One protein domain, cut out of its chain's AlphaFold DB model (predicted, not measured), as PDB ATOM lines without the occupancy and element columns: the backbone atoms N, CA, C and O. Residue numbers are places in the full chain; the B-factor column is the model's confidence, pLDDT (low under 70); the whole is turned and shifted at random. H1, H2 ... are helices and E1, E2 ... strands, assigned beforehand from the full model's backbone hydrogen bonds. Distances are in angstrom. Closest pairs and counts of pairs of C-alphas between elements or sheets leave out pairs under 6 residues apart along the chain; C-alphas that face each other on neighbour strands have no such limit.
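AT A GLANCE: This is residues 32 to 60, 88 to 141 and 257 to 271 of the 396 residues of the protein "DUF4050 domain-containing protein" of Penicillium coprophilum (UniProt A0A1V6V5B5). Look for a short ribbon of two antiparallel strands, E1 and E2, near the middle, with helices spread loosely round it: H2 ends and H3 begins near E2, and H1 makes a corner with H2. Residues 136 to 141 of H3 stick out, and small H4 sits by H3's beginning. The printed part has 98 residues, class mostly helix, with four named helices and two strands in the order E1, H1, H2, H3, H4, E2. It is only just compact, close to loose: radius of gyration of the C-alphas 15.1 A, spans 43 by 33 by 28 A.

HOW THE PARTS SIT: Start where E1, residues 50 to 53, and E2, residues 264 to 268, are antiparallel neighbours at 144 degrees; N 52 and O 266, 2.9 A apart, are within hydrogen-bond range. The closest C-alphas of E2 and H2, residues 107 to 120, are those of Cys 266 and Cys 120, 6.3 A apart. Those of E2 and H3, residues 125 to 141, are of Leu 265 and Arg 125, 7.0 A apart. H1, residues 88 to 105, and H2 touch only at the corner by their link, through residues 102 to 104 and 109 to 110 alone; the closest C-alphas, of Met 103 and Arg 110, are 5.0 A apart. Their tilt is steep, 54 degrees, opposite ways. H3, with residues 125 to 126 alone, and H4, residues 257 to 261, only just touch, with 3 pairs of C-alphas within 8 A, the closest those of Arg 125 and Leu 261, 4.8 A apart. Every O i to N i+4 pair is within hydrogen-bond range in H2, H3 and H4, and 13 of 14 in H1.

IN THESE COORDINATES: Find C-alpha 50 at (162.601, 205.251, 166.618), where E1 begins. H1 runs 26.8 A, H2 20.0 A and H3 25.0 A. E2 runs 12.8 A to C-alpha 268 at (162.055, 200.384, 167.889).

THE WHOLE: The farthest C-alphas, of Thr 60 and Gln 141, are 50.3 A apart. Cuts leave gaps of 14.4 A between C-alphas 60 and 88 and 32.7 A between C-alphas 141 and 257. Model confidence is under 70 at residues 32 to 45, 56 to 60 and 140 to 141.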
ATOM      1  N   VAL A  32     173.671 184.088 176.019       60.69
ATOM      2  CA  VAL A  32     173.905 185.179 175.067       60.69
ATOM      3  C   VAL A  32     173.655 186.496 175.801       60.69
ATOM      4  O   VAL A  32     172.548 186.746 176.278       60.69
ATOM      5  N   THR A  33     174.689 187.330 175.930       55.50
ATOM      6  CA  THR A  33     174.544 188.708 176.415       55.50
ATOM      7  C   THR A  33     173.442 189.378 175.611       55.50
ATOM      8  O   THR A  33     173.527 189.392 174.381       55.50
ATOM      9  N   SER A  34     172.405 189.884 176.293       53.09
ATOM     10  CA  SER A  34     171.282 190.561 175.646       53.09
ATOM     11  C   SER A  34     171.809 191.493 174.556       53.09
ATOM     12  O   SER A  34     172.598 192.385 174.865       53.09
ATOM     13  N   PRO A  35     171.377 191.339 173.295       51.56
ATOM     14  CA  PRO A  35     171.842 192.169 172.189       51.56
ATOM     15  C   PRO A  35     171.284 193.598 172.250       51.56
ATOM     16  O   PRO A  35     171.358 194.326 171.265       51.56
ATOM     17  N   SER A  36     170.701 194.002 173.386       50.34
ATOM     18  CA  SER A  36     170.500 195.408 173.717       50.34
ATOM     19  C   SER A  36     171.881 195.988 173.999       50.34
ATOM     20  O   SER A  36     172.331 196.077 175.141       50.34
ATOM     21  N   SER A  37     172.623 196.245 172.920       51.00
ATOM     22  CA  SER A  37     173.954 196.805 173.026       51.00
ATOM     23  C   SER A  37     173.823 198.200 173.621       51.00
ATOM     24  O   SER A  37     172.952 198.984 173.229       51.00
ATOM     25  N   ALA A  38     174.711 198.519 174.558       53.81
ATOM     26  CA  ALA A  38     174.818 199.845 175.155       53.81
ATOM     27  C   ALA A  38     175.099 200.954 174.117       53.81
ATOM     28  O   ALA A  38     174.994 202.118 174.477       53.81
ATOM     29  N   ASP A  39     175.385 200.579 172.863       56.69
ATOM     30  CA  ASP A  39     175.751 201.438 171.731       56.69
ATOM     31  C   ASP A  39     174.579 201.737 170.765       56.69
ATOM     32  O   ASP A  39     174.788 202.001 169.578       56.69
ATOM     33  N   GLY A  40     173.325 201.601 171.215       60.06
ATOM     34  CA  GLY A  40     172.142 201.918 170.398       60.06
ATOM     35  C   GLY A  40     171.956 201.001 169.181       60.06
ATOM     36  O   GLY A  40     171.244 201.335 168.235       60.06
ATOM     37  N   THR A  41     172.606 199.839 169.200       60.03
ATOM     38  CA  THR A  41     172.543 198.827 168.148       60.03
ATOM     39  C   THR A  41     171.772 197.624 168.678       60.03
ATOM     40  O   THR A  41     172.130 197.053 169.708       60.03
ATOM     41  N   LEU A  42     170.690 197.259 167.995       67.25
ATOM     42  CA  LEU A  42     169.874 196.091 168.313       67.25
ATOM     43  C   LEU A  42     170.524 194.815 167.761       67.25
ATOM     44  O   LEU A  42     171.548 194.846 167.073       67.25
ATOM     45  N   CYS A  43     169.890 193.670 168.020       60.38
ATOM     46  CA  CYS A  43     170.329 192.389 167.475       60.38
ATOM     47  C   CYS A  43     170.570 192.453 165.957       60.38
ATOM     48  O   CYS A  43     169.838 193.118 165.222       60.38
ATOM     49  N   HIS A  44     171.592 191.728 165.498       64.06
ATOM     50  CA  HIS A  44     172.005 191.677 164.090       64.06
ATOM     51  C   HIS A  44     172.436 193.036 163.508       64.06
ATOM     52  O   HIS A  44     172.201 193.304 162.333       64.06
ATOM     53  N   ASN A  45     173.074 193.890 164.319       68.62
ATOM     54  CA  ASN A  45     173.589 195.203 163.911       68.62
ATOM     55  C   ASN A  45     172.516 196.148 163.349       68.62
ATOM     56  O   ASN A  45     172.779 196.956 162.460       68.62
ATOM     57  N   ARG A  46     171.279 196.023 163.840       76.94
ATOM     58  CA  ARG A  46     170.161 196.846 163.375       76.94
ATOM     59  C   ARG A  46     170.104 198.107 164.217       76.94
ATOM     60  O   ARG A  46     169.895 198.033 165.423       76.94
ATOM     61  N   GLU A  47     170.294 199.256 163.591       83.31
ATOM     62  CA  GLU A  47     170.197 200.536 164.291       83.31
ATOM     63  C   GLU A  47     168.752 200.805 164.733       83.31
ATOM     64  O   GLU A  47     167.793 200.371 164.089       83.31
ATOM     65  N   VAL A  48     168.597 201.498 165.860       86.75
ATOM     66  CA  VAL A  48     167.286 201.920 166.363       86.75
ATOM     67  C   VAL A  48     166.685 202.943 165.397       86.75
ATOM     68  O   VAL A  48     167.289 203.979 165.137       86.75
ATOM     69  N   CYS A  49     165.489 202.668 164.871       86.06
ATOM     70  CA  CYS A  49     164.796 203.593 163.970       86.06
ATOM     71  C   CYS A  49     164.065 204.703 164.719       86.06
ATOM     72  O   CYS A  49     164.006 205.837 164.257       86.06
ATOM     73  N   GLU A  50     163.454 204.356 165.847       89.06
ATOM     74  CA  GLU A  50     162.601 205.251 166.618       89.06
ATOM     75  C   GLU A  50     162.706 204.889 168.103       89.06
ATOM     76  O   GLU A  50     162.902 203.727 168.458       89.06
ATOM     77  N   TRP A  51     162.549 205.882 168.970       89.31
ATOM     78  CA  TRP A  51     162.370 205.691 170.406       89.31
ATOM     79  C   TRP A  51     160.913 205.978 170.750       89.31
ATOM     80  O   TRP A  51     160.455 207.107 170.589       89.31
ATOM     81  N   ARG A  52     160.178 204.957 171.198       88.38
ATOM     82  CA  ARG A  52     158.747 205.073 171.505       88.38
ATOM     83  C   ARG A  52     158.524 205.103 173.004       88.38
ATOM     84  O   ARG A  52     159.082 204.272 173.715       88.38
ATOM     85  N   VAL A  53     157.660 206.008 173.461       87.19
ATOM     86  CA  VAL A  53     157.203 206.049 174.856       87.19
ATOM     87  C   VAL A  53     156.703 204.678 175.279       87.19
ATOM     88  O   VAL A  53     155.871 204.069 174.602       87.19
ATOM     89  N   ARG A  54     157.231 204.180 176.397       82.94
ATOM     90  CA  ARG A  54     156.784 202.919 176.963       82.94
ATOM     91  C   ARG A  54     155.364 203.092 177.497       82.94
ATOM     92  O   ARG A  54     155.116 203.873 178.412       82.94
ATOM     93  N   GLU A  55     154.437 202.314 176.954       72.94
ATOM     94  CA  GLU A  55     153.101 202.208 177.526       72.94
ATOM     95  C   GLU A  55     153.211 201.498 178.885       72.94
ATOM     96  O   GLU A  55     153.678 200.360 178.991       72.94
ATOM     97  N   PHE A  56     152.844 202.201 179.955       62.97
ATOM     98  CA  PHE A  56     152.594 201.570 181.245       62.97
ATOM     99  C   PHE A  56     151.321 200.757 181.084       62.97
ATOM    100  O   PHE A  56     150.316 201.332 180.669       62.97
ATOM    101  N   ASP A  57     151.385 199.451 181.365       49.78
ATOM    102  CA  ASP A  57     150.239 198.551 181.270       49.78
ATOM    103  C   ASP A  57     149.059 199.206 181.980       49.78
ATOM    104  O   ASP A  57     149.026 199.298 183.205       49.78
ATOM    105  N   THR A  58     148.117 199.739 181.214       44.66
ATOM    106  CA  THR A  58     146.856 200.193 181.767       44.66
ATOM    107  C   THR A  58     146.095 198.929 182.138       44.66
ATOM    108  O   THR A  58     145.757 198.161 181.235       44.66
ATOM    109  N   PRO A  59     145.756 198.689 183.418       41.81
ATOM    110  CA  PRO A  59     144.852 197.606 183.801       41.81
ATOM    111  C   PRO A  59     143.394 197.946 183.431       41.81
ATOM    112  O   PRO A  59     142.471 197.754 184.215       41.81
ATOM    113  N   THR A  60     143.181 198.513 182.244       43.12
ATOM    114  CA  THR A  60     141.881 198.739 181.622       43.12
ATOM    115  C   THR A  60     142.086 199.080 180.144       43.12
ATOM    116  O   THR A  60     142.854 199.981 179.812       43.12
ATOM    117  N   GLY A  88     145.095 213.263 177.380       74.94
ATOM    118  CA  GLY A  88     145.699 211.930 177.329       74.94
ATOM    119  C   GLY A  88     147.127 211.917 177.874       74.94
ATOM    120  O   GLY A  88     147.490 211.009 178.630       74.94
ATOM    121  N   VAL A  89     147.907 212.941 177.521       77.12
ATOM    122  CA  VAL A  89     149.278 213.154 178.002       77.12
ATOM    123  C   VAL A  89     149.279 213.415 179.506       77.12
ATOM    124  O   VAL A  89     149.981 212.722 180.239       77.12
ATOM    125  N   GLU A  90     148.416 214.297 180.000       81.00
ATOM    126  CA  GLU A  90     148.367 214.636 181.424       81.00
ATOM    127  C   GLU A  90     147.936 213.441 182.289       81.00
ATOM    128  O   GLU A  90     148.511 213.156 183.341       81.00
ATOM    129  N   ARG A  91     146.992 212.625 181.800       82.06
ATOM    130  CA  ARG A  91     146.635 211.359 182.462       82.06
ATOM    131  C   ARG A  91     147.817 210.386 182.510       82.06
ATOM    132  O   ARG A  91     147.943 209.625 183.471       82.06
ATOM    133  N   ARG A  92     148.658 210.356 181.472       81.75
ATOM    134  CA  ARG A  92     149.880 209.540 181.452       81.75
ATOM    135  C   ARG A  92     150.883 210.046 182.489       81.75
ATOM    136  O   ARG A  92     151.313 209.223 183.292       81.75
ATOM    137  N   ARG A  93     151.152 211.355 182.539       83.56
ATOM    138  CA  ARG A  93     152.032 211.975 183.548       83.56
ATOM    139  C   ARG A  93     151.577 211.662 184.969       83.56
ATOM    140  O   ARG A  93     152.346 211.138 185.766       83.56
ATOM    141  N   LYS A  94     150.286 211.837 185.264       85.00
ATOM    142  CA  LYS A  94     149.728 211.510 186.586       85.00
ATOM    143  C   LYS A  94     149.942 210.046 186.987       85.00
ATOM    144  O   LYS A  94     150.298 209.767 188.127       85.00
ATOM    145  N   ARG A  95     149.728 209.101 186.063       83.38
ATOM    146  CA  ARG A  95     149.988 207.670 186.322       83.38
ATOM    147  C   ARG A  95     151.468 207.388 186.532       83.38
ATOM    148  O   ARG A  95     151.804 206.558 187.365       83.38
ATOM    149  N   ARG A  96     152.335 208.073 185.787       84.44
ATOM    150  CA  ARG A  96     153.781 207.963 185.949       84.44
ATOM    151  C   ARG A  96     154.204 208.405 187.347       84.44
ATOM    152  O   ARG A  96     154.836 207.610 188.025       84.44
ATOM    153  N   ARG A  97     153.756 209.574 187.811       87.25
ATOM    154  CA  ARG A  97     154.024 210.034 189.186       87.25
ATOM    155  C   ARG A  97     153.559 209.030 190.223       87.25
ATOM    156  O   ARG A  97     154.318 208.685 191.104       87.25
ATOM    157  N   GLN A  98     152.359 208.476 190.054       88.62
ATOM    158  CA  GLN A  98     151.855 207.459 190.974       88.62
ATOM    159  C   GLN A  98     152.755 206.212 191.033       88.62
ATOM    160  O   GLN A  98     152.962 205.662 192.110       88.62
ATOM    161  N   ILE A  99     153.290 205.771 189.890       87.69
ATOM    162  CA  ILE A  99     154.238 204.651 189.830       87.69
ATOM    163  C   ILE A  99     155.589 205.047 190.438       87.69
ATOM    164  O   ILE A  99     156.182 204.237 191.143       87.69
ATOM    165  N   ASP A 100     156.076 206.261 190.191       88.81
ATOM    166  CA  ASP A 100     157.351 206.758 190.721       88.81
ATOM    167  C   ASP A 100     157.294 206.939 192.247       88.81
ATOM    168  O   ASP A 100     158.187 206.473 192.957       88.81
ATOM    169  N   ASP A 101     156.197 207.501 192.755       92.31
ATOM    170  CA  ASP A 101     155.884 207.599 194.182       92.31
ATOM    171  C   ASP A 101     155.817 206.207 194.816       92.31
ATOM    172  O   ASP A 101     156.330 205.997 195.915       92.31
ATOM    173  N   GLU A 102     155.223 205.225 194.122       93.88
ATOM    174  CA  GLU A 102     155.210 203.842 194.591       93.88
ATOM    175  C   GLU A 102     156.615 203.236 194.610       93.88
ATOM    176  O   GLU A 102     157.006 202.629 195.604       93.88
ATOM    177  N   MET A 103     157.412 203.438 193.560       94.00
ATOM    178  CA  MET A 103     158.796 202.960 193.494       94.00
ATOM    179  C   MET A 103     159.688 203.553 194.588       94.00
ATOM    180  O   MET A 103     160.667 202.908 194.968       94.00
ATOM    181  N   ALA A 104     159.367 204.744 195.103       94.69
ATOM    182  CA  ALA A 104     160.131 205.387 196.168       94.69
ATOM    183  C   ALA A 104     160.052 204.625 197.502       94.69
ATOM    184  O   ALA A 104     161.026 204.620 198.256       94.69
ATOM    185  N   TRP A 105     158.929 203.957 197.793       96.00
ATOM    186  CA  TRP A 105     158.768 203.150 199.011       96.00
ATOM    187  C   TRP A 105     158.738 201.635 198.747       96.00
ATOM    188  O   TRP A 105     159.002 200.845 199.655       96.00
ATOM    189  N   ASN A 106     158.447 201.208 197.515       97.06
ATOM    190  CA  ASN A 106     158.353 199.809 197.107       97.06
ATOM    191  C   ASN A 106     159.620 199.356 196.363       97.06
ATOM    192  O   ASN A 106     159.715 199.382 195.133       97.06
ATOM    193  N   GLU A 107     160.581 198.849 197.134       96.62
ATOM    194  CA  GLU A 107     161.841 198.302 196.622       96.62
ATOM    195  C   GLU A 107     161.629 197.167 195.598       96.62
ATOM    196  O   GLU A 107     162.342 197.074 194.594       96.62
ATOM    197  N   GLY A 108     160.611 196.323 195.802       96.50
ATOM    198  CA  GLY A 108     160.285 195.232 194.881       96.50
ATOM    199  C   GLY A 108     159.838 195.743 193.511       96.50
ATOM    200  O   GLY A 108     160.301 195.245 192.480       96.50
ATOM    201  N   LEU A 109     158.988 196.774 193.494       93.81
ATOM    202  CA  LEU A 109     158.547 197.429 192.263       93.81
ATOM    203  C   LEU A 109     159.717 198.101 191.542       93.81
ATOM    204  O   LEU A 109     159.843 197.957 190.327       93.81
ATOM    205  N   ARG A 110     160.611 198.765 192.279       93.75
ATOM    206  CA  ARG A 110     161.808 199.407 191.723       93.75
ATOM    207  C   ARG A 110     162.713 198.404 191.006       93.75
ATOM    208  O   ARG A 110     163.118 198.635 189.867       93.75
ATOM    209  N   VAL A 111     163.005 197.264 191.637       94.50
ATOM    210  CA  VAL A 111     163.817 196.194 191.030       94.50
ATOM    211  C   VAL A 111     163.115 195.592 189.812       94.50
ATOM    212  O   VAL A 111     163.761 195.324 188.796       94.50
ATOM    213  N   TRP A 112     161.798 195.393 189.890       93.25
ATOM    214  CA  TRP A 112     161.014 194.888 188.768       93.25
ATOM    215  C   TRP A 112     161.043 195.843 187.573       93.25
ATOM    216  O   TRP A 112     161.323 195.404 186.459       93.25
ATOM    217  N   MET A 113     160.819 197.140 187.805       90.69
ATOM    218  CA  MET A 113     160.875 198.171 186.768       90.69
ATOM    219  C   MET A 113     162.269 198.261 186.157       90.69
ATOM    220  O   MET A 113     162.387 198.169 184.943       90.69
ATOM    221  N   ALA A 114     163.324 198.304 186.975       89.75
ATOM    222  CA  ALA A 114     164.701 198.332 186.485       89.75
ATOM    223  C   ALA A 114     165.038 197.106 185.619       89.75
ATOM    224  O   ALA A 114     165.659 197.232 184.564       89.75
ATOM    225  N   ARG A 115     164.600 195.905 186.025       90.56
ATOM    226  CA  ARG A 115     164.796 194.683 185.231       90.56
ATOM    227  C   ARG A 115     163.971 194.703 183.947       90.56
ATOM    228  O   ARG A 115     164.461 194.253 182.914       90.56
ATOM    229  N   ARG A 116     162.738 195.205 184.003       88.38
ATOM    230  CA  ARG A 116     161.880 195.368 182.827       88.38
ATOM    231  C   ARG A 116     162.507 196.337 181.831       88.38
ATOM    232  O   ARG A 116     162.599 195.982 180.660       88.38
ATOM    233  N   ASP A 117     162.989 197.485 182.297       88.19
ATOM    234  CA  ASP A 117     163.653 198.491 181.467       88.19
ATOM    235  C   ASP A 117     164.933 197.931 180.842       88.19
ATOM    236  O   ASP A 117     165.133 198.057 179.636       88.19
ATOM    237  N   ALA A 118     165.744 197.201 181.612       86.00
ATOM    238  CA  ALA A 118     166.920 196.513 181.085       86.00
ATOM    239  C   ALA A 118     166.566 195.454 180.024       86.00
ATOM    240  O   ALA A 118     167.282 195.305 179.037       86.00
ATOM    241  N   TRP A 119     165.456 194.726 180.195       84.12
ATOM    242  CA  TRP A 119     165.013 193.728 179.220       84.12
ATOM    243  C   TRP A 119     164.547 194.391 177.920       84.12
ATOM    244  O   TRP A 119     165.001 194.011 176.841       84.12
ATOM    245  N   CYS A 120     163.684 195.405 177.984       84.56
ATOM    246  CA  CYS A 120     163.225 196.083 176.770       84.56
ATOM    247  C   CYS A 120     164.248 197.071 176.191       84.56
ATOM    248  O   CYS A 120     163.994 197.642 175.133       84.56
ATOM    249  N   GLY A 121     165.390 197.273 176.853       85.69
ATOM    250  CA  GLY A 121     166.381 198.278 176.474       85.69
ATOM    251  C   GLY A 121     165.850 199.703 176.608       85.69
ATOM    252  O   GLY A 121     166.263 200.569 175.837       85.69
ATOM    253  N   ALA A 122     164.902 199.936 177.520       90.44
ATOM    254  CA  ALA A 122     164.323 201.255 177.708       90.44
ATOM    255  C   ALA A 122     165.365 202.234 178.253       90.44
ATOM    256  O   ALA A 122     166.144 201.902 179.147       90.44
ATOM    257  N   LYS A 123     165.360 203.449 177.705       90.25
ATOM    258  CA  LYS A 123     166.244 204.546 178.103       90.25
ATOM    259  C   LYS A 123     165.443 205.831 178.231       90.25
ATOM    260  O   LYS A 123     164.456 206.022 177.522       90.25
ATOM    261  N   THR A 124     165.866 206.725 179.113       91.69
ATOM    262  CA  THR A 124     165.269 208.062 179.196       91.69
ATOM    263  C   THR A 124     165.744 208.936 178.037       91.69
ATOM    264  O   THR A 124     166.813 208.710 177.456       91.69
ATOM    265  N   ARG A 125     164.985 209.985 177.698       90.44
ATOM    266  CA  ARG A 125     165.376 210.935 176.642       90.44
ATOM    267  C   ARG A 125     166.736 211.575 176.934       90.44
ATOM    268  O   ARG A 125     167.511 211.795 176.003       90.44
ATOM    269  N   ARG A 126     167.050 211.834 178.212       91.69
ATOM    270  CA  ARG A 126     168.371 212.335 178.641       91.69
ATOM    271  C   ARG A 126     169.491 211.359 178.311       91.69
ATOM    272  O   ARG A 126     170.502 211.768 177.748       91.69
ATOM    273  N   GLN A 127     169.301 210.080 178.632       91.12
ATOM    274  CA  GLN A 127     170.291 209.034 178.370       91.12
ATOM    275  C   GLN A 127     170.567 208.892 176.872       91.12
ATOM    276  O   GLN A 127     171.726 208.849 176.472       91.12
ATOM    277  N   ILE A 128     169.515 208.905 176.050       89.75
ATOM    278  CA  ILE A 128     169.634 208.810 174.588       89.75
ATOM    279  C   ILE A 128     170.457 209.979 174.035       89.75
ATOM    280  O   ILE A 128     171.438 209.758 173.333       89.75
ATOM    281  N   ARG A 129     170.123 211.223 174.411       90.50
ATOM    282  CA  ARG A 129     170.869 212.414 173.962       90.50
ATOM    283  C   ARG A 129     172.334 212.385 174.407       90.50
ATOM    284  O   ARG A 129     173.216 212.765 173.641       90.50
ATOM    285  N   ALA A 130     172.604 211.941 175.635       90.06
ATOM    286  CA  ALA A 130     173.964 211.828 176.155       90.06
ATOM    287  C   ALA A 130     174.794 210.785 175.383       90.06
ATOM    288  O   ALA A 130     175.967 211.013 175.087       90.06
ATOM    289  N   GLU A 131     174.187 209.656 175.023       87.19
ATOM    290  CA  GLU A 131     174.819 208.597 174.234       87.19
ATOM    291  C   GLU A 131     175.072 209.027 172.785       87.19
ATOM    292  O   GLU A 131     176.166 208.813 172.262       87.19
ATOM    293  N   GLU A 132     174.109 209.703 172.156       87.25
ATOM    294  CA  GLU A 132     174.266 210.292 170.822       87.25
ATOM    295  C   GLU A 132     175.410 211.315 170.790       87.25
ATOM    296  O   GLU A 132     176.263 211.269 169.900       87.25
ATOM    297  N   ALA A 133     175.493 212.190 171.799       89.19
ATOM    298  CA  ALA A 133     176.596 213.136 171.938       89.19
ATOM    299  C   ALA A 133     177.941 212.413 172.109       89.19
ATOM    300  O   ALA A 133     178.914 212.732 171.419       89.19
ATOM    301  N   LYS A 134     177.996 211.386 172.967       87.88
ATOM    302  CA  LYS A 134     179.190 210.549 173.155       87.88
ATOM    303  C   LYS A 134     179.617 209.871 171.847       87.88
ATOM    304  O   LYS A 134     180.813 209.824 171.553       87.88
ATOM    305  N   ARG A 135     178.666 209.390 171.038       84.00
ATOM    306  CA  ARG A 135     178.925 208.792 169.716       84.00
ATOM    307  C   ARG A 135     179.488 209.819 168.736       84.00
ATOM    308  O   ARG A 135     180.444 209.505 168.032       84.00
ATOM    309  N   ALA A 136     178.951 211.038 168.718       86.44
ATOM    310  CA  ALA A 136     179.465 212.118 167.876       86.44
ATOM    311  C   ALA A 136     180.926 212.465 168.224       86.44
ATOM    312  O   ALA A 136     181.774 212.541 167.337       86.44
ATOM    313  N   LEU A 137     181.243 212.570 169.519       87.25
ATOM    314  CA  LEU A 137     182.611 212.779 170.009       87.25
ATOM    315  C   LEU A 137     183.553 211.626 169.619       87.25
ATOM    316  O   LEU A 137     184.646 211.868 169.108       87.25
ATOM    317  N   ALA A 138     183.126 210.372 169.785       83.00
ATOM    318  CA  ALA A 138     183.932 209.207 169.411       83.00
ATOM    319  C   ALA A 138     184.181 209.108 167.892       83.00
ATOM    320  O   ALA A 138     185.272 208.721 167.471       83.00
ATOM    321  N   GLY A 139     183.200 209.494 167.067       72.62
ATOM    322  CA  GLY A 139     183.348 209.568 165.611       72.62
ATOM    323  C   GLY A 139     184.446 210.546 165.186       72.62
ATOM    324  O   GLY A 139     185.306 210.190 164.387       72.62
ATOM    325  N   THR A 140     184.497 211.731 165.808       68.38
ATOM    326  CA  THR A 140     185.517 212.746 165.481       68.38
ATOM    327  C   THR A 140     186.951 212.321 165.813       68.38
ATOM    328  O   THR A 140     187.873 212.679 165.085       68.38
ATOM    329  N   GLN A 141     187.160 211.513 166.860       59.47
ATOM    330  CA  GLN A 141     188.497 211.007 167.205       59.47
ATOM    331  C   GLN A 141     189.026 209.978 166.194       59.47
ATOM    332  O   GLN A 141     190.238 209.893 165.973       59.47
ATOM    333  N   GLU A 257     158.392 219.451 181.000       84.25
ATOM    334  CA  GLU A 257     159.520 219.110 180.128       84.25
ATOM    335  C   GLU A 257     160.538 218.227 180.858       84.25
ATOM    336  O   GLU A 257     161.017 217.234 180.308       84.25
ATOM    337  N   GLN A 258     160.839 218.550 182.118       85.62
ATOM    338  CA  GLN A 258     161.742 217.784 182.975       85.62
ATOM    339  C   GLN A 258     161.264 216.329 183.126       85.62
ATOM    340  O   GLN A 258     162.059 215.403 182.959       85.62
ATOM    341  N   GLU A 259     159.967 216.131 183.381       83.75
ATOM    342  CA  GLU A 259     159.333 214.813 183.483       83.75
ATOM    343  C   GLU A 259     159.348 214.048 182.152       83.75
ATOM    344  O   GLU A 259     159.620 212.846 182.135       83.75
ATOM    345  N   GLU A 260     159.102 214.721 181.024       85.06
ATOM    346  CA  GLU A 260     159.161 214.098 179.693       85.06
ATOM    347  C   GLU A 260     160.572 213.588 179.371       85.06
ATOM    348  O   GLU A 260     160.753 212.534 178.757       85.06
ATOM    349  N   LEU A 261     161.602 214.300 179.832       87.62
ATOM    350  CA  LEU A 261     162.983 213.878 179.639       87.62
ATOM    351  C   LEU A 261     163.338 212.584 180.386       87.62
ATOM    352  O   LEU A 261     164.238 211.859 179.941       87.62
ATOM    353  N   ASP A 262     162.630 212.299 181.478       88.50
ATOM    354  CA  ASP A 262     162.794 211.112 182.317       88.50
ATOM    355  C   ASP A 262     161.806 209.980 181.956       88.50
ATOM    356  O   ASP A 262     161.860 208.889 182.539       88.50
ATOM    357  N   GLU A 263     160.943 210.190 180.954       87.56
ATOM    358  CA  GLU A 263     160.023 209.166 180.459       87.56
ATOM    359  C   GLU A 263     160.807 208.016 179.784       87.56
ATOM    360  O   GLU A 263     161.671 208.258 178.931       87.56
ATOM    361  N   PRO A 264     160.556 206.743 180.156       89.94
ATOM    362  CA  PRO A 264     161.258 205.602 179.587       89.94
ATOM    363  C   PRO A 264     160.784 205.358 178.156       89.94
ATOM    364  O   PRO A 264     159.599 205.132 177.891       89.94
ATOM    365  N   LEU A 265     161.734 205.355 177.228       91.06
ATOM    366  CA  LEU A 265     161.509 205.120 175.811       91.06
ATOM    367  C   LEU A 265     162.084 203.762 175.420       91.06
ATOM    368  O   LEU A 265     163.248 203.474 175.687       91.06
ATOM    369  N   CYS A 266     161.286 202.938 174.749       90.25
ATOM    370  CA  CYS A 266     161.723 201.666 174.191       90.25
ATOM    371  C   CYS A 266     162.278 201.861 172.769       90.25
ATOM    372  O   CYS A 266     161.651 202.553 171.956       90.25
ATOM    373  N   PRO A 267     163.403 201.215 172.428       90.56
ATOM    374  CA  PRO A 267     163.956 201.254 171.088       90.56
ATOM    375  C   PRO A 267     163.094 200.436 170.126       90.56
ATOM    376  O   PRO A 267     162.690 199.305 170.403       90.56
ATOM    377  N   VAL A 268     162.838 201.001 168.954       87.12
ATOM    378  CA  VAL A 268     162.055 200.384 167.889       87.12
ATOM    379  C   VAL A 268     163.001 199.941 166.788       87.12
ATOM    380  O   VAL A 268     163.685 200.751 166.160       87.12
ATOM    381  N   ALA A 269     163.018 198.635 166.538       85.00
ATOM    382  CA  ALA A 269     163.763 198.071 165.426       85.00
ATOM    383  C   ALA A 269     163.095 198.421 164.086       85.00
ATOM    384  O   ALA A 269     161.862 198.452 164.015       85.00
ATOM    385  N   PRO A 270     163.871 198.556 162.998       83.62
ATOM    386  CA  PRO A 270     163.302 198.599 161.659       83.62
ATOM    387  C   PRO A 270     162.451 197.344 161.378       83.62
ATOM    388  O   PRO A 270     162.562 196.320 162.069       83.62
ATOM    389  N   PRO A 271     161.645 197.327 160.309       82.38
ATOM    390  CA  PRO A 271     161.101 196.080 159.780       82.38
ATOM    391  C   PRO A 271     162.220 195.222 159.152       82.38
ATOM    392  O   PRO A 271     163.152 195.748 158.552       82.38
TER     393      PRO A 271